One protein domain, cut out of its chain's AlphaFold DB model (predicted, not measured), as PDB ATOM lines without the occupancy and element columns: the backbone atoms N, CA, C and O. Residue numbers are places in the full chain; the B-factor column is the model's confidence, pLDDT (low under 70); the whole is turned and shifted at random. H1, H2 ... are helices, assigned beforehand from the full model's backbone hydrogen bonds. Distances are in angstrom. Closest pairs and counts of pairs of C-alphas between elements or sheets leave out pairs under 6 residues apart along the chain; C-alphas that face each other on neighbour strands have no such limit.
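What this domain is: This is residues 587 to 690 of the 698 residues of the protein "N-6 DNA methylase" of Candidatus Aminicenantes bacterium (UniProt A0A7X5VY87). Long H2 stands at one end of a flat, open frame of helices, with H3 and H4 at the other and H5 between. The printed part has 104 residues with five named helices, H1 to H5: all helix. It is only just extended, close to loose; radius of gyration of the C-alphas 19.6 A, spans 59 by 40 by 19 A.

How they stand to each other: H2, residues 606 to 626, touches H1, residues 595 to 598, with 609 to 617 alone, the closest C-alphas being 609 and 598, 5.3 A. H5, residues 674 to 690, touches H1 with 689 to 690 alone, closest C-alphas 690 and 597, 4.3 A. H3, residues 643 to 649, and H4, residues 657 to 671, a hairpin, only just touch, with 3 C-alpha pairs within 8 A. Every O i to N i+4 pair is within hydrogen-bond range in H3 and H4, 16 of 17 in H2, 12 of 13 in H5.

Where its parts are: H2 runs 30.1 A from C-alpha 606 at (69.062, -31.683, 25.925). H5 ends at C-alpha 690 (56.118, -37.024, 28.449).

The domain as a whole: Residues 622 to 647, long link 627 to 642 included, have pLDDT under 70.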
ATOM      1  N   ALA A 587      45.700 -49.503  22.962       78.94
ATOM      2  CA  ALA A 587      46.288 -49.376  21.631       78.94
ATOM      3  C   ALA A 587      47.466 -48.378  21.543       78.94
ATOM      4  O   ALA A 587      48.306 -48.543  20.656       78.94
ATOM      5  N   LEU A 588      47.578 -47.383  22.438       80.88
ATOM      6  CA  LEU A 588      48.787 -46.549  22.552       80.88
ATOM      7  C   LEU A 588      49.925 -47.316  23.210       80.88
ATOM      8  O   LEU A 588      51.038 -47.316  22.687       80.88
ATOM      9  N   MET A 589      49.642 -48.004  24.316       80.38
ATOM     10  CA  MET A 589      50.666 -48.739  25.062       80.38
ATOM     11  C   MET A 589      51.291 -49.858  24.220       80.38
ATOM     12  O   MET A 589      52.509 -50.029  24.238       80.38
ATOM     13  N   LYS A 590      50.496 -50.524  23.367       79.19
ATOM     14  CA  LYS A 590      50.988 -51.505  22.380       79.19
ATOM     15  C   LYS A 590      52.023 -50.936  21.399       79.19
ATOM     16  O   LYS A 590      52.847 -51.685  20.884       79.19
ATOM     17  N   LYS A 591      52.011 -49.624  21.134       81.75
ATOM     18  CA  LYS A 591      52.990 -48.949  20.256       81.75
ATOM     19  C   LYS A 591      54.278 -48.542  20.991       81.75
ATOM     20  O   LYS A 591      55.190 -48.001  20.360       81.75
ATOM     21  N   GLY A 592      54.370 -48.792  22.300       83.69
ATOM     22  CA  GLY A 592      55.461 -48.326  23.155       83.69
ATOM     23  C   GLY A 592      55.436 -46.809  23.377       83.69
ATOM     24  O   GLY A 592      54.480 -46.123  23.016       83.69
ATOM     25  N   ILE A 593      56.490 -46.260  23.986       87.44
ATOM     26  CA  ILE A 593      56.593 -44.821  24.292       87.44
ATOM     27  C   ILE A 593      57.009 -44.051  23.030       87.44
ATOM     28  O   ILE A 593      58.093 -44.308  22.505       87.44
ATOM     29  N   PRO A 594      56.228 -43.094  22.497       88.94
ATOM     30  CA  PRO A 594      56.609 -42.308  21.320       88.94
ATOM     31  C   PRO A 594      57.938 -41.566  21.505       88.94
ATOM     32  O   PRO A 594      58.235 -41.065  22.582       88.94
ATOM     33  N   ASP A 595      58.735 -41.434  20.440       88.94
ATOM     34  CA  ASP A 595      60.027 -40.724  20.522       88.94
ATOM     35  C   ASP A 595      59.868 -39.248  20.913       88.94
ATOM     36  O   ASP A 595      60.803 -38.634  21.424       88.94
ATOM     37  N   GLU A 596      58.680 -38.696  20.669       89.62
ATOM     38  CA  GLU A 596      58.331 -37.316  20.990       89.62
ATOM     39  C   GLU A 596      58.178 -37.071  22.486       89.62
ATOM     40  O   GLU A 596      58.350 -35.932  22.908       89.62
ATOM     41  N   ALA A 597      57.986 -38.122  23.291       88.00
ATOM     42  CA  ALA A 597      58.062 -38.026  24.746       88.00
ATOM     43  C   ALA A 597      59.450 -37.549  25.222       88.00
ATOM     44  O   ALA A 597      59.577 -36.980  26.300       88.00
ATOM     45  N   PHE A 598      60.495 -37.735  24.405       91.25
ATOM     46  CA  PHE A 598      61.872 -37.331  24.702       91.25
ATOM     47  C   PHE A 598      62.301 -36.045  23.980       91.25
ATOM     48  O   PHE A 598      63.495 -35.745  23.912       91.25
ATOM     49  N   LYS A 599      61.363 -35.277  23.410       90.50
ATOM     50  CA  LYS A 599      61.651 -33.900  22.986       90.50
ATOM     51  C   LYS A 599      61.895 -33.045  24.244       90.50
ATOM     52  O   LYS A 599      61.082 -33.127  25.157       90.50
ATOM     53  N   PRO A 600      62.984 -32.253  24.314       88.56
ATOM     54  CA  PRO A 600      63.256 -31.421  25.485       88.56
ATOM     55  C   PRO A 600      62.115 -30.437  25.752       88.56
ATOM     56  O   PRO A 600      61.748 -29.680  24.848       88.56
ATOM     57  N   ILE A 601      61.597 -30.435  26.980       89.81
ATOM     58  CA  ILE A 601      60.670 -29.417  27.493       89.81
ATOM     59  C   ILE A 601      61.392 -28.486  28.483       89.81
ATOM     60  O   ILE A 601      62.597 -28.616  28.715       89.81
ATOM     61  N   GLU A 602      60.695 -27.485  29.021       87.81
ATOM     62  CA  GLU A 602      61.287 -26.528  29.961       87.81
ATOM     63  C   GLU A 602      61.850 -27.233  31.209       87.81
ATOM     64  O   GLU A 602      61.163 -28.008  31.873       87.81
ATOM     65  N   GLY A 603      63.119 -26.960  31.528       85.88
ATOM     66  CA  GLY A 603      63.830 -27.578  32.652       85.88
ATOM     67  C   GLY A 603      64.548 -28.899  32.341       85.88
ATOM     68  O   GLY A 603      65.200 -29.428  33.239       85.88
ATOM     69  N   ASP A 604      64.477 -29.410  31.107       90.69
ATOM     70  CA  ASP A 604      65.187 -30.627  30.690       90.69
ATOM     71  C   ASP A 604      66.632 -30.368  30.221       90.69
ATOM     72  O   ASP A 604      66.950 -29.338  29.615       90.69
ATOM     73  N   ASP A 605      67.502 -31.370  30.394       91.94
ATOM     74  CA  ASP A 605      68.820 -31.415  29.758       91.94
ATOM     75  C   ASP A 605      68.722 -32.046  28.356       91.94
ATOM     76  O   ASP A 605      68.396 -33.223  28.171       91.94
ATOM     77  N   LYS A 606      69.089 -31.264  27.334       91.75
ATOM     78  CA  LYS A 606      69.062 -31.683  25.925       91.75
ATOM     79  C   LYS A 606      69.875 -32.954  25.647       91.75
ATOM     80  O   LYS A 606      69.464 -33.746  24.796       91.75
ATOM     81  N   LYS A 607      71.016 -33.158  26.315       91.88
ATOM     82  CA  LYS A 607      71.861 -34.352  26.145       91.88
ATOM     83  C   LYS A 607      71.183 -35.584  26.733       91.88
ATOM     84  O   LYS A 607      71.184 -36.641  26.101       91.88
ATOM     85  N   VAL A 608      70.558 -35.439  27.899       91.06
ATOM     86  CA  VAL A 608      69.811 -36.515  28.565       91.06
ATOM     87  C   VAL A 608      68.597 -36.921  27.727       91.06
ATOM     88  O   VAL A 608      68.405 -38.107  27.456       91.06
ATOM     89  N   CYS A 609      67.847 -35.950  27.198       91.19
ATOM     90  CA  CYS A 609      66.767 -36.195  26.238       91.19
ATOM     91  C   CYS A 609      67.244 -36.972  25.000       91.19
ATOM     92  O   CYS A 609      66.615 -37.953  24.601       91.19
ATOM     93  N   GLN A 610      68.372 -36.576  24.393       92.00
ATOM     94  CA  GLN A 610      68.940 -37.281  23.234       92.00
ATOM     95  C   GLN A 610      69.353 -38.718  23.571       92.00
ATOM     96  O   GLN A 610      69.063 -39.630  22.791       92.00
ATOM     97  N   LYS A 611      69.978 -38.932  24.736       92.38
ATOM     98  CA  LYS A 611      70.361 -40.261  25.230       92.38
ATOM     99  C   LYS A 611      69.139 -41.169  25.362       92.38
ATOM    100  O   LYS A 611      69.127 -42.246  24.768       92.38
ATOM    101  N   TYR A 612      68.095 -40.722  26.064       91.06
ATOM    102  CA  TYR A 612      66.874 -41.513  26.240       91.06
ATOM    103  C   TYR A 612      66.114 -41.730  24.931       91.06
ATOM    104  O   TYR A 612      65.628 -42.830  24.684       91.06
ATOM    105  N   ARG A 613      66.086 -40.741  24.029       92.06
ATOM    106  CA  ARG A 613      65.502 -40.919  22.693       92.06
ATOM    107  C   ARG A 613      66.226 -42.003  21.892       92.06
ATOM    108  O   ARG A 613      65.580 -42.792  21.207       92.06
ATOM    109  N   SER A 614      67.558 -42.040  21.959       91.00
ATOM    110  CA  SER A 614      68.357 -43.080  21.301       91.00
ATOM    111  C   SER A 614      68.108 -44.456  21.921       91.00
ATOM    112  O   SER A 614      67.941 -45.424  21.181       91.00
ATOM    113  N   LEU A 615      68.040 -44.534  23.253       89.38
ATOM    114  CA  LEU A 615      67.738 -45.771  23.976       89.38
ATOM    115  C   LEU A 615      66.353 -46.314  23.589       89.38
ATOM    116  O   LEU A 615      66.246 -47.454  23.156       89.38
ATOM    117  N   ASN A 616      65.324 -45.463  23.599       90.38
ATOM    118  CA  ASN A 616      63.963 -45.831  23.208       90.38
ATOM    119  C   ASN A 616      63.884 -46.375  21.770       90.38
ATOM    120  O   ASN A 616      63.192 -47.356  21.505       90.38
ATOM    121  N   LYS A 617      64.623 -45.780  20.821       88.38
ATOM    122  CA  LYS A 617      64.704 -46.293  19.441       88.38
ATOM    123  C   LYS A 617      65.340 -47.682  19.373       88.38
ATOM    124  O   LYS A 617      64.861 -48.530  18.619       88.38
ATOM    125  N   GLN A 618      66.409 -47.912  20.135       86.56
ATOM    126  CA  GLN A 618      67.067 -49.218  20.209       86.56
ATOM    127  C   GLN A 618      66.139 -50.269  20.828       86.56
ATOM    128  O   GLN A 618      66.000 -51.359  20.274       86.56
ATOM    129  N   GLU A 619      65.454 -49.928  21.919       83.56
ATOM    130  CA  GLU A 619      64.526 -50.822  22.616       83.56
ATOM    131  C   GLU A 619      63.300 -51.164  21.766       83.56
ATOM    132  O   GLU A 619      62.970 -52.342  21.641       83.56
ATOM    133  N   LYS A 620      62.699 -50.195  21.063       79.81
ATOM    134  CA  LYS A 620      61.629 -50.460  20.081       79.81
ATOM    135  C   LYS A 620      62.085 -51.368  18.941       79.81
ATOM    136  O   LYS A 620      61.364 -52.286  18.548       79.81
ATOM    137  N   GLY A 621      63.289 -51.130  18.413       70.12
ATOM    138  CA  GLY A 621      63.887 -51.969  17.372       70.12
ATOM    139  C   GLY A 621      64.188 -53.394  17.854       70.12
ATOM    140  O   GLY A 621      64.087 -54.343  17.079       70.12
ATOM    141  N   SER A 622      64.519 -53.554  19.138       64.81
ATOM    142  CA  SER A 622      64.751 -54.847  19.793       64.81
ATOM    143  C   SER A 622      63.440 -55.576  20.125       64.81
ATOM    144  O   SER A 622      63.328 -56.775  19.872       64.81
ATOM    145  N   MET A 623      62.406 -54.858  20.581       60.53
ATOM    146  CA  MET A 623      61.041 -55.372  20.772       60.53
ATOM    147  C   MET A 623      60.457 -55.938  19.475       60.53
ATOM    148  O   MET A 623      59.911 -57.037  19.479       60.53
ATOM    149  N   SER A 624      60.635 -55.235  18.350       53.47
ATOM    150  CA  SER A 624      60.229 -55.721  17.022       53.47
ATOM    151  C   SER A 624      60.911 -57.042  16.634       53.47
ATOM    152  O   SER A 624      60.308 -57.844  15.927       53.47
ATOM    153  N   LYS A 625      62.144 -57.287  17.101       46.44
ATOM    154  CA  LYS A 625      62.895 -58.525  16.829       46.44
ATOM    155  C   LYS A 625      62.573 -59.656  17.810       46.44
ATOM    156  O   LYS A 625      62.556 -60.808  17.388       46.44
ATOM    157  N   ARG A 626      62.277 -59.352  19.080       46.69
ATOM    158  CA  ARG A 626      61.790 -60.332  20.075       46.69
ATOM    159  C   ARG A 626      60.373 -60.821  19.765       46.69
ATOM    160  O   ARG A 626      60.129 -62.018  19.836       46.69
ATOM    161  N   SER A 627      59.488 -59.936  19.303       48.25
ATOM    162  CA  SER A 627      58.115 -60.278  18.894       48.25
ATOM    163  C   SER A 627      58.032 -61.283  17.731       48.25
ATOM    164  O   SER A 627      56.975 -61.868  17.522       48.25
ATOM    165  N   LEU A 628      59.116 -61.483  16.968       40.50
ATOM    166  CA  LEU A 628      59.203 -62.464  15.876       40.50
ATOM    167  C   LEU A 628      59.622 -63.873  16.342       40.50
ATOM    168  O   LEU A 628      59.408 -64.824  15.598       40.50
ATOM    169  N   TYR A 629      60.212 -64.010  17.536       38.50
ATOM    170  CA  TYR A 629      60.727 -65.284  18.068       38.50
ATOM    171  C   TYR A 629      59.985 -65.771  19.325       38.50
ATOM    172  O   TYR A 629      59.901 -66.978  19.530       38.50
ATOM    173  N   ASP A 630      59.386 -64.871  20.112       40.78
ATOM    174  CA  ASP A 630      58.606 -65.198  21.310       40.78
ATOM    175  C   ASP A 630      57.101 -64.994  21.067       40.78
ATOM    176  O   ASP A 630      56.483 -64.062  21.575       40.78
ATOM    177  N   ALA A 631      56.472 -65.912  20.326       40.69
ATOM    178  CA  ALA A 631      55.005 -66.023  20.276       40.69
ATOM    179  C   ALA A 631      54.395 -66.573  21.591       40.69
ATOM    180  O   ALA A 631      53.191 -66.789  21.674       40.69
ATOM    181  N   ALA A 632      55.226 -66.817  22.613       37.38
ATOM    182  CA  ALA A 632      54.842 -67.351  23.922       37.38
ATOM    183  C   ALA A 632      55.096 -66.369  25.087       37.38
ATOM    184  O   ALA A 632      54.895 -66.725  26.245       37.38
ATOM    185  N   GLY A 633      55.544 -65.146  24.791       39.12
ATOM    186  CA  GLY A 633      55.916 -64.136  25.782       39.12
ATOM    187  C   GLY A 633      55.509 -62.741  25.332       39.12
ATOM    188  O   GLY A 633      56.351 -61.843  25.291       39.12
ATOM    189  N   GLU A 634      54.234 -62.564  24.960       40.97
ATOM    190  CA  GLU A 634      53.651 -61.225  24.873       40.97
ATOM    191  C   GLU A 634      54.036 -60.476  26.151       40.97
ATOM    192  O   GLU A 634      53.845 -60.992  27.254       40.97
ATOM    193  N   VAL A 635      54.608 -59.274  26.014       42.59
ATOM    194  CA  VAL A 635      54.641 -58.322  27.128       42.59
ATOM    195  C   VAL A 635      53.219 -58.303  27.657       42.59
ATOM    196  O   VAL A 635      52.303 -57.965  26.909       42.59
ATOM    197  N   TRP A 636      53.054 -58.811  28.873       43.16
ATOM    198  CA  TRP A 636      51.772 -59.177  29.442       43.16
ATOM    199  C   TRP A 636      50.935 -57.904  29.607       43.16
ATOM    200  O   TRP A 636      50.942 -57.270  30.652       43.16
ATOM    201  N   PHE A 637      50.215 -57.514  28.555       47.53
ATOM    202  CA  PHE A 637      48.983 -56.734  28.638       47.53
ATOM    203  C   PHE A 637      47.847 -57.733  28.909       47.53
ATOM    204  O   PHE A 637      46.863 -57.790  28.172       47.53
ATOM    205  N   GLY A 638      48.070 -58.645  29.861       39.44
ATOM    206  CA  GLY A 638      47.140 -59.713  30.193       39.44
ATOM    207  C   GLY A 638      45.899 -59.100  30.822       39.44
ATOM    208  O   GLY A 638      46.054 -58.340  31.766       39.44
ATOM    209  N   ASN A 639      44.724 -59.425  30.265       39.56
ATOM    210  CA  ASN A 639      43.375 -59.242  30.826       39.56
ATOM    211  C   ASN A 639      43.167 -57.914  31.594       39.56
ATOM    212  O   ASN A 639      43.584 -57.782  32.731       39.56
ATOM    213  N   THR A 640      42.503 -56.883  31.090       48.12
ATOM    214  CA  THR A 640      41.155 -56.878  30.524       48.12
ATOM    215  C   THR A 640      40.947 -55.513  29.866       48.12
ATOM    216  O   THR A 640      41.439 -54.482  30.325       48.12
ATOM    217  N   ASP A 641      40.170 -55.475  28.788       53.88
ATOM    218  CA  ASP A 641      39.388 -54.274  28.539       53.88
ATOM    219  C   ASP A 641      38.481 -54.168  29.774       53.88
ATOM    220  O   ASP A 641      37.603 -55.004  29.928       53.88
ATOM    221  N   PHE A 642      38.740 -53.267  30.728       60.12
ATOM    222  CA  PHE A 642      37.840 -53.087  31.882       60.12
ATOM    223  C   PHE A 642      36.462 -52.566  31.422       60.12
ATOM    224  O   PHE A 642      35.525 -52.457  32.211       60.12
ATOM    225  N   SER A 643      36.316 -52.238  30.129       60.88
ATOM    226  CA  SER A 643      35.094 -51.717  29.525       60.88
ATOM    227  C   SER A 643      33.842 -52.566  29.806       60.88
ATOM    228  O   SER A 643      32.851 -51.960  30.208       60.88
ATOM    229  N   PRO A 644      33.823 -53.916  29.728       60.59
ATOM    230  CA  PRO A 644      32.624 -54.704  30.012       60.59
ATOM    231  C   PRO A 644      32.262 -54.685  31.500       60.59
ATOM    232  O   PRO A 644      31.089 -54.693  31.855       60.59
ATOM    233  N   GLU A 645      33.262 -54.628  32.378       65.75
ATOM    234  CA  GLU A 645      33.086 -54.568  33.830       65.75
ATOM    235  C   GLU A 645      32.520 -53.207  34.266       65.75
ATOM    236  O   GLU A 645      31.563 -53.157  35.043       65.75
ATOM    237  N   PHE A 646      33.022 -52.109  33.687       68.38
ATOM    238  CA  PHE A 646      32.460 -50.769  33.875       68.38
ATOM    239  C   PHE A 646      31.076 -50.609  33.229       68.38
ATOM    240  O   PHE A 646      30.218 -49.937  33.795       68.38
ATOM    241  N   VAL A 647      30.818 -51.252  32.086       67.88
ATOM    242  CA  VAL A 647      29.481 -51.288  31.464       67.88
ATOM    243  C   VAL A 647      28.492 -52.066  32.338       67.88
ATOM    244  O   VAL A 647      27.350 -51.642  32.488       67.88
ATOM    245  N   ASN A 648      28.918 -53.150  32.990       75.88
ATOM    246  CA  ASN A 648      28.062 -53.898  33.913       75.88
ATOM    247  C   ASN A 648      27.674 -53.078  35.154       75.88
ATOM    248  O   ASN A 648      26.548 -53.220  35.629       75.88
ATOM    249  N   LEU A 649      28.533 -52.173  35.646       82.06
ATOM    250  CA  LEU A 649      28.162 -51.244  36.728       82.06
ATOM    251  C   LEU A 649      26.950 -50.376  36.359       82.06
ATOM    252  O   LEU A 649      26.153 -50.034  37.235       82.06
ATOM    253  N   ASP A 650      26.788 -50.028  35.081       77.38
ATOM    254  CA  ASP A 650      25.652 -49.234  34.608       77.38
ATOM    255  C   ASP A 650      24.327 -50.015  34.631       77.38
ATOM    256  O   ASP A 650      23.274 -49.391  34.645       77.38
ATOM    257  N   THR A 651      24.369 -51.351  34.702       80.50
ATOM    258  CA  THR A 651      23.176 -52.218  34.773       80.50
ATOM    259  C   THR A 651      22.700 -52.503  36.200       80.50
ATOM    260  O   THR A 651      21.605 -53.029  36.389       80.50
ATOM    261  N   ILE A 652      23.514 -52.172  37.210       84.75
ATOM    262  CA  ILE A 652      23.148 -52.350  38.617       84.75
ATOM    263  C   ILE A 652      22.119 -51.284  38.995       84.75
ATOM    264  O   ILE A 652      22.405 -50.087  38.877       84.75
ATOM    265  N   ASP A 653      20.964 -51.737  39.489       83.00
ATOM    266  CA  ASP A 653      19.901 -50.872  40.002       83.00
ATOM    267  C   ASP A 653      20.423 -49.942  41.105       83.00
ATOM    268  O   ASP A 653      21.125 -50.360  42.027       83.00
ATOM    269  N   ASP A 654      20.062 -48.667  41.006       84.19
ATOM    270  CA  ASP A 654      20.453 -47.616  41.942       84.19
ATOM    271  C   ASP A 654      19.231 -46.924  42.582       84.19
ATOM    272  O   ASP A 654      19.329 -45.839  43.166       84.19
ATOM    273  N   SER A 655      18.064 -47.576  42.500       83.94
ATOM    274  CA  SER A 655      16.811 -47.111  43.099       83.94
ATOM    275  C   SER A 655      16.740 -47.330  44.617       83.94
ATOM    276  O   SER A 655      15.938 -46.685  45.295       83.94
ATOM    277  N   SER A 656      17.602 -48.196  45.157       88.00
ATOM    278  CA  SER A 656      17.668 -48.564  46.573       88.00
ATOM    279  C   SER A 656      19.068 -48.365  47.159       88.00
ATOM    280  O   SER A 656      20.074 -48.388  46.447       88.00
ATOM    281  N   MET A 657      19.149 -48.183  48.482       88.44
ATOM    282  CA  MET A 657      20.442 -48.076  49.169       88.44
ATOM    283  C   MET A 657      21.279 -49.351  49.019       88.44
ATOM    284  O   MET A 657      22.488 -49.256  48.829       88.44
ATOM    285  N   GLU A 658      20.652 -50.532  49.025       88.31
ATOM    286  CA  GLU A 658      21.336 -51.809  48.780       88.31
ATOM    287  C   GLU A 658      21.994 -51.839  47.394       88.31
ATOM    288  O   GLU A 658      23.183 -52.146  47.284       88.31
ATOM    289  N   GLY A 659      21.263 -51.428  46.353       88.00
ATOM    290  CA  GLY A 659      21.791 -51.312  44.993       88.00
ATOM    291  C   GLY A 659      22.967 -50.335  44.895       88.00
ATOM    292  O   GLY A 659      24.024 -50.674  44.354       88.00
ATOM    293  N   ILE A 660      22.852 -49.161  45.529       88.62
ATOM    294  CA  ILE A 660      23.942 -48.175  45.621       88.62
ATOM    295  C   ILE A 660      25.180 -48.764  46.308       88.62
ATOM    296  O   ILE A 660      26.295 -48.597  45.810       88.62
ATOM    297  N   ARG A 661      25.012 -49.468  47.435       88.31
ATOM    298  CA  ARG A 661      26.121 -50.102  48.166       88.31
ATOM    299  C   ARG A 661      26.772 -51.207  47.354       88.31
ATOM    300  O   ARG A 661      27.999 -51.284  47.326       88.31
ATOM    301  N   HIS A 662      25.976 -52.023  46.667       89.62
ATOM    302  CA  HIS A 662      26.491 -53.053  45.777       89.62
ATOM    303  C   HIS A 662      27.340 -52.431  44.663       89.62
ATOM    304  O   HIS A 662      28.496 -52.813  44.483       89.62
ATOM    305  N   LYS A 663      26.829 -51.388  44.002       89.81
ATOM    306  CA  LYS A 663      27.543 -50.651  42.950       89.81
ATOM    307  C   LYS A 663      28.851 -50.028  43.455       89.81
ATOM    308  O   LYS A 663      29.892 -50.180  42.817       89.81
ATOM    309  N   GLN A 664      28.825 -49.398  44.633       89.25
ATOM    310  CA  GLN A 664      30.014 -48.859  45.306       89.25
ATOM    311  C   GLN A 664      31.046 -49.947  45.625       89.25
ATOM    312  O   GLN A 664      32.238 -49.751  45.390       89.25
ATOM    313  N   ALA A 665      30.603 -51.084  46.165       89.31
ATOM    314  CA  ALA A 665      31.477 -52.191  46.538       89.31
ATOM    315  C   ALA A 665      32.148 -52.813  45.310       89.31
ATOM    316  O   ALA A 665      33.360 -53.016  45.330       89.31
ATOM    317  N   VAL A 666      31.389 -53.043  44.235       89.31
ATOM    318  CA  VAL A 666      31.911 -53.562  42.965       89.31
ATOM    319  C   VAL A 666      32.940 -52.591  42.377       89.31
ATOM    320  O   VAL A 666      34.063 -52.998  42.087       89.31
ATOM    321  N   TYR A 667      32.621 -51.295  42.295       89.50
ATOM    322  CA  TYR A 667      33.562 -50.283  41.801       89.50
ATOM    323  C   TYR A 667      34.837 -50.197  42.653       89.50
ATOM    324  O   TYR A 667      35.949 -50.130  42.125       89.50
ATOM    325  N   LYS A 668      34.703 -50.236  43.984       89.56
ATOM    326  CA  LYS A 668      35.842 -50.230  44.910       89.56
ATOM    327  C   LYS A 668      36.702 -51.482  44.746       89.56
ATOM    328  O   LYS A 668      37.917 -51.362  44.659       89.56
ATOM    329  N   GLN A 669      36.094 -52.663  44.666       89.06
ATOM    330  CA  GLN A 669      36.811 -53.921  44.455       89.06
ATOM    331  C   GLN A 669      37.595 -53.902  43.139       89.06
ATOM    332  O   GLN A 669      38.755 -54.304  43.119       89.06
ATOM    333  N   MET A 670      36.995 -53.388  42.061       85.19
ATOM    334  CA  MET A 670      37.662 -53.247  40.764       85.19
ATOM    335  C   MET A 670      38.852 -52.287  40.852       85.19
ATOM    336  O   MET A 670      39.977 -52.664  40.537       85.19
ATOM    337  N   THR A 671      38.626 -51.068  41.351       86.56
ATOM    338  CA  THR A 671      39.650 -50.006  41.415       86.56
ATOM    339  C   THR A 671      40.751 -50.247  42.453       86.56
ATOM    340  O   THR A 671      41.793 -49.593  42.401       86.56
ATOM    341  N   GLN A 672      40.539 -51.175  43.389       88.88
ATOM    342  CA  GLN A 672      41.523 -51.597  44.392       88.88
ATOM    343  C   GLN A 672      42.141 -52.970  44.099       88.88
ATOM    344  O   GLN A 672      42.954 -53.436  44.895       88.88
ATOM    345  N   SER A 673      41.774 -53.622  42.993       87.88
ATOM    346  CA  SER A 673      42.400 -54.881  42.588       87.88
ATOM    347  C   SER A 673      43.874 -54.671  42.234       87.88
ATOM    348  O   SER A 673      44.244 -53.638  41.665       87.88
ATOM    349  N   ASP A 674      44.713 -55.661  42.547       86.88
ATOM    350  CA  ASP A 674      46.142 -55.620  42.218       86.88
ATOM    351  C   ASP A 674      46.353 -55.430  40.709       86.88
ATOM    352  O   ASP A 674      47.197 -54.633  40.299       86.88
ATOM    353  N   ASP A 675      45.516 -56.075  39.889       82.75
ATOM    354  CA  ASP A 675      45.533 -55.948  38.431       82.75
ATOM    355  C   ASP A 675      45.230 -54.514  37.978       82.75
ATOM    356  O   ASP A 675      45.956 -53.961  37.150       82.75
ATOM    357  N   TYR A 676      44.194 -53.867  38.523       84.19
ATOM    358  CA  TYR A 676      43.878 -52.478  38.178       84.19
ATOM    359  C   TYR A 676      44.977 -51.517  38.634       84.19
ATOM    360  O   TYR A 676      45.396 -50.649  37.867       84.19
ATOM    361  N   ILE A 677      45.475 -51.670  39.864       87.19
ATOM    362  CA  ILE A 677      46.543 -50.822  40.409       87.19
ATOM    363  C   ILE A 677      47.813 -50.963  39.566       87.19
ATOM    364  O   ILE A 677      48.437 -49.951  39.233       87.19
ATOM    365  N   TYR A 678      48.172 -52.190  39.185       85.62
ATOM    366  CA  TYR A 678      49.310 -52.465  38.314       85.62
ATOM    367  C   TYR A 678      49.123 -51.845  36.926       85.62
ATOM    368  O   TYR A 678      49.996 -51.115  36.460       85.62
ATOM    369  N   ASN A 679      47.970 -52.056  36.282       81.94
ATOM    370  CA  ASN A 679      47.682 -51.484  34.965       81.94
ATOM    371  C   ASN A 679      47.659 -49.950  34.989       81.94
ATOM    372  O   ASN A 679      48.207 -49.313  34.087       81.94
ATOM    373  N   ARG A 680      47.094 -49.344  36.041       84.94
ATOM    374  CA  ARG A 680      47.146 -47.894  36.253       84.94
ATOM    375  C   ARG A 680      48.588 -47.422  36.402       84.94
ATOM    376  O   ARG A 680      48.961 -46.467  35.741       84.94
ATOM    377  N   LEU A 681      49.415 -48.112  37.190       87.25
ATOM    378  CA  LEU A 681      50.832 -47.771  37.340       87.25
ATOM    379  C   LEU A 681      51.589 -47.852  36.005       87.25
ATOM    380  O   LEU A 681      52.408 -46.984  35.719       87.25
ATOM    381  N   VAL A 682      51.316 -48.863  35.175       85.31
ATOM    382  CA  VAL A 682      51.912 -48.990  33.834       85.31
ATOM    383  C   VAL A 682      51.473 -47.839  32.924       85.31
ATOM    384  O   VAL A 682      52.312 -47.240  32.247       85.31
ATOM    385  N   ALA A 683      50.183 -47.494  32.930       86.25
ATOM    386  CA  ALA A 683      49.644 -46.362  32.181       86.25
ATOM    387  C   ALA A 683      50.232 -45.024  32.663       86.25
ATOM    388  O   ALA A 683      50.685 -44.223  31.844       86.25
ATOM    389  N   ASP A 684      50.306 -44.811  33.977       87.25
ATOM    390  CA  ASP A 684      50.913 -43.635  34.602       87.25
ATOM    391  C   ASP A 684      52.399 -43.540  34.257       87.25
ATOM    392  O   ASP A 684      52.879 -42.465  33.900       87.25
ATOM    393  N   ALA A 685      53.134 -44.657  34.274       87.69
ATOM    394  CA  ALA A 685      54.534 -44.704  33.865       87.69
ATOM    395  C   ALA A 685      54.696 -44.335  32.381       87.69
ATOM    396  O   ALA A 685      55.566 -43.529  32.038       87.69
ATOM    397  N   TRP A 686      53.830 -44.849  31.503       89.19
ATOM    398  CA  TRP A 686      53.827 -44.489  30.083       89.19
ATOM    399  C   TRP A 686      53.558 -42.990  29.882       89.19
ATOM    400  O   TRP A 686      54.297 -42.323  29.155       89.19
ATOM    401  N   CYS A 687      52.558 -42.436  30.572       89.12
ATOM    402  CA  CYS A 687      52.232 -41.009  30.545       89.12
ATOM    403  C   CYS A 687      53.362 -40.148  31.125       89.12
ATOM    404  O   CYS A 687      53.683 -39.086  30.586       89.12
ATOM    405  N   SER A 688      54.016 -40.619  32.191       89.44
ATOM    406  CA  SER A 688      55.085 -39.889  32.876       89.44
ATOM    407  C   SER A 688      56.254 -39.581  31.944       89.44
ATOM    408  O   SER A 688      56.865 -38.524  32.078       89.44
ATOM    409  N   ALA A 689      56.506 -40.431  30.937       88.06
ATOM    410  CA  ALA A 689      57.585 -40.250  29.972       88.06
ATOM    411  C   ALA A 689      57.532 -38.886  29.257       88.06
ATOM    412  O   ALA A 689      58.575 -38.334  28.901       88.06
ATOM    413  N   PHE A 690      56.333 -38.320  29.092       87.75
ATOM    414  CA  PHE A 690      56.118 -37.024  28.449       87.75
ATOM    415  C   PHE A 690      56.414 -35.831  29.366       87.75
ATOM    416  O   PHE A 690      56.801 -34.778  28.868       87.75
TER     417      PHE A 690